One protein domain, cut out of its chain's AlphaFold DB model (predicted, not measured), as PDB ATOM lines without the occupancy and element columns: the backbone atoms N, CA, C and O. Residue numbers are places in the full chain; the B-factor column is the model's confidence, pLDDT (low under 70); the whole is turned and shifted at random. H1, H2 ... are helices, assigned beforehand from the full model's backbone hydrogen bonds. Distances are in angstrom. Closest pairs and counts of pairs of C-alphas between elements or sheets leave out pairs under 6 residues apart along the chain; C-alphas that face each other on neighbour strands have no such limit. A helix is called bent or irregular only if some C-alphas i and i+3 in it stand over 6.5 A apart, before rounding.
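What this domain is: This is residues 2 to 42 of the 107 residues of an uncharacterized protein of Rhizobium sp. TH135 (UniProt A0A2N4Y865). The chain draws out a flattened, drawn-out loop: H1 lies along one long side, while H2 and H3 follow one another along the other long side, and the link of residues 12 to 18 turns round one end. Past H3, residues 33 to 42 turn round the other end and fold back, with no named element, toward the side of H1. The printed part has 41 residues with three named helices, in the order H1, H2, H3, and no named strand; the class is all helix. It is compact, with a radius of gyration of the C-alphas of 10.2 A, yet elongated in outline, with spans of 31 by 19 by 11 A.

How they stand to each other: The longest helix by residues is H1, residues 2 to 11. It touches H2, residues 19 to 22, with 6 pairs of C-alphas within 8 A. The closest C-alphas of these two are those of Gly 8 and Pro 19, 5.0 A apart, and the helix centres are 9.5 A apart. H3, residues 24 to 32, touches no helix, but H1 and H3 are near each other, with 6 pairs of C-alphas within 10 A and no pair within 8 A. H2 and H3 meet only through their link. In H1 and H3 every O i to N i+4 pair is within hydrogen-bond range. H2, with four residues, is too short for such a pair; its one O i to N i+3 pair, O of Pro 19 and N of Leu 22, is within range.

Where its parts are: H1 runs from Val 2 to Cys 11 and measures 14.2 A from first to last C-alpha. It begins at C-alpha 2, printed at (82.985, -9.130, 22.310), and ends at C-alpha 11, at (69.211, -12.300, 23.913). H2 runs from Pro 19 to Leu 22, 5.3 A from first to last C-alpha. H3 runs from Ala 24 to Ala 32, 12.5 A from first to last C-alpha, and ends at C-alpha 32, at (92.268, -8.412, 34.331). None of the three helices is bent or irregular.

The domain as a whole: The two C-alphas farthest apart are those of Tyr 14 and Lys 34, 30.7 A from each other. The first and last printed C-alphas, of Val 2 and Asp 42, are 11.7 A apart. The printed part has no cut; it runs from residue 2 to residue 42 of a chain of 107 residues. The link from H1 to H2, of 7 residues, is short, and the link from H2 to H3, the single residue Met 23, is tight; no link is long. The mean pLDDT of the printed part is 91.6, and no printed residue of this model is under 70.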
ATOM      1  N   VAL A   2      83.860 -10.319  22.446       91.00
ATOM      2  CA  VAL A   2      82.985  -9.130  22.310       91.00
ATOM      3  C   VAL A   2      81.644  -9.453  21.631       91.00
ATOM      4  O   VAL A   2      80.603  -9.214  22.228       91.00
ATOM      5  N   GLU A   3      81.654 -10.075  20.445       90.81
ATOM      6  CA  GLU A   3      80.407 -10.431  19.736       90.81
ATOM      7  C   GLU A   3      79.521 -11.400  20.528       90.81
ATOM      8  O   GLU A   3      78.303 -11.262  20.538       90.81
ATOM      9  N   LEU A   4      80.124 -12.342  21.261       91.88
ATOM     10  CA  LEU A   4      79.373 -13.253  22.125       91.88
ATOM     11  C   LEU A   4      78.710 -12.502  23.291       91.88
ATOM     12  O   LEU A   4      77.548 -12.759  23.579       91.88
ATOM     13  N   LYS A   5      79.406 -11.539  23.916       92.19
ATOM     14  CA  LYS A   5      78.827 -10.660  24.948       92.19
ATOM     15  C   LYS A   5      77.697  -9.798  24.393       92.19
ATOM     16  O   LYS A   5      76.665  -9.680  25.046       92.19
ATOM     17  N   ARG A   6      77.865  -9.245  23.189       92.88
ATOM     18  CA  ARG A   6      76.835  -8.451  22.506       92.88
ATOM     19  C   ARG A   6      75.592  -9.281  22.193       92.88
ATOM     20  O   ARG A   6      74.478  -8.862  22.506       92.88
ATOM     21  N   ALA A   7      75.771 -10.478  21.640       92.56
ATOM     22  CA  ALA A   7      74.677 -11.414  21.400       92.56
ATOM     23  C   ALA A   7      74.006 -11.843  22.717       92.56
ATOM     24  O   ALA A   7      72.785 -11.800  22.822       92.56
ATOM     25  N   GLY A   8      74.795 -12.172  23.746       93.12
ATOM     26  CA  GLY A   8      74.300 -12.526  25.076       93.12
ATOM     27  C   GLY A   8      73.441 -11.424  25.692       93.12
ATOM     28  O   GLY A   8      72.312 -11.687  26.085       93.12
ATOM     29  N   ALA A   9      73.922 -10.178  25.682       92.94
ATOM     30  CA  ALA A   9      73.172  -9.021  26.168       92.94
ATOM     31  C   ALA A   9      71.877  -8.773  25.373       92.94
ATOM     32  O   ALA A   9      70.860  -8.395  25.947       92.94
ATOM     33  N   THR A  10      71.900  -9.006  24.057       93.88
ATOM     34  CA  THR A  10      70.724  -8.852  23.184       93.88
ATOM     35  C   THR A  10      69.663  -9.916  23.462       93.88
ATOM     36  O   THR A  10      68.470  -9.617  23.452       93.88
ATOM     37  N   CYS A  11      70.092 -11.153  23.720       93.12
ATOM     38  CA  CYS A  11      69.211 -12.300  23.913       93.12
ATOM     39  C   CYS A  11      68.770 -12.515  25.368       93.12
ATOM     40  O   CYS A  11      67.837 -13.283  25.586       93.12
ATOM     41  N   GLU A  12      69.409 -11.853  26.339       94.06
ATOM     42  CA  GLU A  12      69.194 -12.037  27.783       94.06
ATOM     43  C   GLU A  12      67.712 -12.112  28.204       94.06
ATOM     44  O   GLU A  12      67.363 -13.032  28.941       94.06
ATOM     45  N   PRO A  13      66.803 -11.238  27.723       93.06
ATOM     46  CA  PRO A  13      65.402 -11.269  28.152       93.06
ATOM     47  C   PRO A  13      64.562 -12.367  27.483       93.06
ATOM     48  O   PRO A  13      63.420 -12.588  27.882       93.06
ATOM     49  N   TYR A  14      65.076 -13.002  26.425       91.94
ATOM     50  CA  TYR A  14      64.289 -13.830  25.508       91.94
ATOM     51  C   TYR A  14      64.614 -15.324  25.588       91.94
ATOM     52  O   TYR A  14      63.843 -16.140  25.084       91.94
ATOM     53  N   VAL A  15      65.742 -15.700  26.196       91.44
ATOM     54  CA  VAL A  15      66.182 -17.098  26.299       91.44
ATOM     55  C   VAL A  15      66.369 -17.516  27.754       91.44
ATOM     56  O   VAL A  15      66.690 -16.710  28.624       91.44
ATOM     57  N   GLN A  16      66.169 -18.802  28.031       91.06
ATOM     58  CA  GLN A  16      66.383 -19.351  29.368       91.06
ATOM     59  C   GLN A  16      67.878 -19.472  29.698       91.06
ATOM     60  O   GLN A  16      68.726 -19.552  28.811       91.06
ATOM     61  N   GLY A  17      68.189 -19.532  30.995       89.31
ATOM     62  CA  GLY A  17      69.543 -19.809  31.482       89.31
ATOM     63  C   GLY A  17      70.479 -18.600  31.571       89.31
ATOM     64  O   GLY A  17      71.637 -18.803  31.911       89.31
ATOM     65  N   SER A  18      69.994 -17.375  31.314       89.31
ATOM     66  CA  SER A  18      70.747 -16.109  31.431       89.31
ATOM     67  C   SER A  18      72.121 -16.154  30.736       89.31
ATOM     68  O   SER A  18      73.146 -16.405  31.384       89.31
ATOM     69  N   PRO A  19      72.179 -15.916  29.412       91.81
ATOM     70  CA  PRO A  19      73.430 -15.838  28.664       91.81
ATOM     71  C   PRO A  19      74.513 -14.985  29.336       91.81
ATOM     72  O   PRO A  19      75.679 -15.372  29.327       91.81
ATOM     73  N   LEU A  20      74.147 -13.854  29.946       90.06
ATOM     74  CA  LEU A  20      75.092 -12.988  30.645       90.06
ATOM     75  C   LEU A  20      75.714 -13.661  31.871       90.06
ATOM     76  O   LEU A  20      76.920 -13.515  32.077       90.06
ATOM     77  N   SER A  21      74.940 -14.431  32.643       90.06
ATOM     78  CA  SER A  21      75.463 -15.151  33.813       90.06
ATOM     79  C   SER A  21      76.534 -16.180  33.427       90.06
ATOM     80  O   SER A  21      77.566 -16.289  34.089       90.06
ATOM     81  N   LEU A  22      76.347 -16.864  32.294       90.19
ATOM     82  CA  LEU A  22      77.292 -17.854  31.767       90.19
ATOM     83  C   LEU A  22      78.586 -17.217  31.236       90.19
ATOM     84  O   LEU A  22      79.595 -17.900  31.062       90.19
ATOM     85  N   MET A  23      78.578 -15.907  30.986       91.56
ATOM     86  CA  MET A  23      79.702 -15.162  30.415       91.56
ATOM     87  C   MET A  23      80.527 -14.400  31.459       91.56
ATOM     88  O   MET A  23      81.425 -13.648  31.076       91.56
ATOM     89  N   ALA A  24      80.308 -14.619  32.761       90.75
ATOM     90  CA  ALA A  24      81.051 -13.944  33.833       90.75
ATOM     91  C   ALA A  24      82.585 -14.100  33.716       90.75
ATOM     92  O   ALA A  24      83.339 -13.186  34.046       90.75
ATOM     93  N   GLY A  25      83.064 -15.231  33.180       93.12
ATOM     94  CA  GLY A  25      84.492 -15.445  32.917       93.12
ATOM     95  C   GLY A  25      85.077 -14.505  31.853       93.12
ATOM     96  O   GLY A  25      86.248 -14.138  31.934       93.12
ATOM     97  N   ILE A  26      84.266 -14.065  30.883       92.50
ATOM     98  CA  ILE A  26      84.677 -13.057  29.896       92.50
ATOM     99  C   ILE A  26      84.831 -11.700  30.588       92.50
ATOM    100  O   ILE A  26      85.806 -11.000  30.339       92.50
ATOM    101  N   ASP A  27      83.929 -11.347  31.502       91.69
ATOM    102  CA  ASP A  27      84.002 -10.072  32.225       91.69
ATOM    103  C   ASP A  27      85.270 -10.001  33.083       91.69
ATOM    104  O   ASP A  27      86.020  -9.025  33.008       91.69
ATOM    105  N   ALA A  28      85.575 -11.081  33.809       94.25
ATOM    106  CA  ALA A  28      86.809 -11.203  34.581       94.25
ATOM    107  C   ALA A  28      88.069 -11.048  33.707       94.25
ATOM    108  O   ALA A  28      89.031 -10.398  34.122       94.25
ATOM    109  N   TYR A  29      88.056 -11.587  32.483       95.12
ATOM    110  CA  TYR A  29      89.164 -11.455  31.535       95.12
ATOM    111  C   TYR A  29      89.409  -9.993  31.123       95.12
ATOM    112  O   TYR A  29      90.545  -9.524  31.172       95.12
ATOM    113  N   PHE A  30      88.359  -9.238  30.780       94.44
ATOM    114  CA  PHE A  30      88.498  -7.819  30.421       94.44
ATOM    115  C   PHE A  30      88.952  -6.961  31.611       94.44
ATOM    116  O   PHE A  30      89.819  -6.097  31.446       94.44
ATOM    117  N   VAL A  31      88.447  -7.245  32.817       95.44
ATOM    118  CA  VAL A  31      88.889  -6.582  34.055       95.44
ATOM    119  C   VAL A  31      90.377  -6.831  34.316       95.44
ATOM    120  O   VAL A  31      91.109  -5.883  34.601       95.44
ATOM    121  N   ALA A  32      90.852  -8.072  34.161       97.50
ATOM    122  CA  ALA A  32      92.268  -8.412  34.331       97.50
ATOM    123  C   ALA A  32      93.175  -7.660  33.339       97.50
ATOM    124  O   ALA A  32      94.282  -7.253  33.691       97.50
ATOM    125  N   LEU A  33      92.683  -7.412  32.123       96.69
ATOM    126  CA  LEU A  33      93.371  -6.616  31.103       96.69
ATOM    127  C   LEU A  33      93.259  -5.096  31.312       96.69
ATOM    128  O   LEU A  33      93.834  -4.339  30.528       96.69
ATOM    129  N   LYS A  34      92.532  -4.635  32.341       96.81
ATOM    130  CA  LYS A  34      92.187  -3.218  32.563       96.81
ATOM    131  C   LYS A  34      91.502  -2.581  31.346       96.81
ATOM    132  O   LYS A  34      91.725  -1.413  31.037       96.81
ATOM    133  N   GLN A  35      90.688  -3.364  30.644       95.12
ATOM    134  CA  GLN A  35      89.911  -2.936  29.484       95.12
ATOM    135  C   GLN A  35      88.431  -2.776  29.865       95.12
ATOM    136  O   GLN A  35      87.964  -3.435  30.799       95.12
ATOM    137  N   PRO A  36      87.664  -1.930  29.154       91.38
ATOM    138  CA  PRO A  36      86.225  -1.837  29.361       91.38
ATOM    139  C   PRO A  36      85.534  -3.159  29.002       91.38
ATOM    140  O   PRO A  36      85.838  -3.774  27.979       91.38
ATOM    141  N   VAL A  37      84.578  -3.582  29.831       88.88
ATOM    142  CA  VAL A  37      83.766  -4.775  29.564       88.88
ATOM    143  C   VAL A  37      82.744  -4.449  28.468       88.88
ATOM    144  O   VAL A  37      81.955  -3.517  28.636       88.88
ATOM    145  N   PRO A  38      82.710  -5.200  27.356       82.44
ATOM    146  CA  PRO A  38      81.728  -4.983  26.303       82.44
ATOM    147  C   PRO A  38      80.328  -5.394  26.782       82.44
ATOM    148  O   PRO A  38      80.078  -6.563  27.079       82.44
ATOM    149  N   ASN A  39      79.411  -4.431  26.841       75.31
ATOM    150  CA  ASN A  39      78.013  -4.611  27.253       75.31
ATOM    151  C   ASN A  39      77.017  -4.008  26.248       75.31
ATOM    152  O   ASN A  39      75.859  -3.763  26.582       75.31
ATOM    153  N   THR A  40      77.469  -3.737  25.024       83.19
ATOM    154  CA  THR A  40      76.617  -3.176  23.982       83.19
ATOM    155  C   THR A  40      75.589  -4.204  23.531       83.19
ATOM    156  O   THR A  40      75.895  -5.380  23.353       83.19
ATOM    157  N   VAL A  41      74.357  -3.747  23.337       90.25
ATOM    158  CA  VAL A  41      73.270  -4.540  22.762       90.25
ATOM    159  C   VAL A  41      73.255  -4.319  21.251       90.25
ATOM    160  O   VAL A  41      73.584  -3.238  20.761       90.25
ATOM    161  N   ASP A  42      72.889  -5.342  20.481       91.75
ATOM    162  CA  ASP A  42      72.516  -5.151  19.087       91.75
ATOM    163  C   ASP A  42      71.096  -4.583  18.996       91.75
ATOM    164  O   ASP A  42      70.109  -5.312  18.936       91.75
TER     165      ASP A  42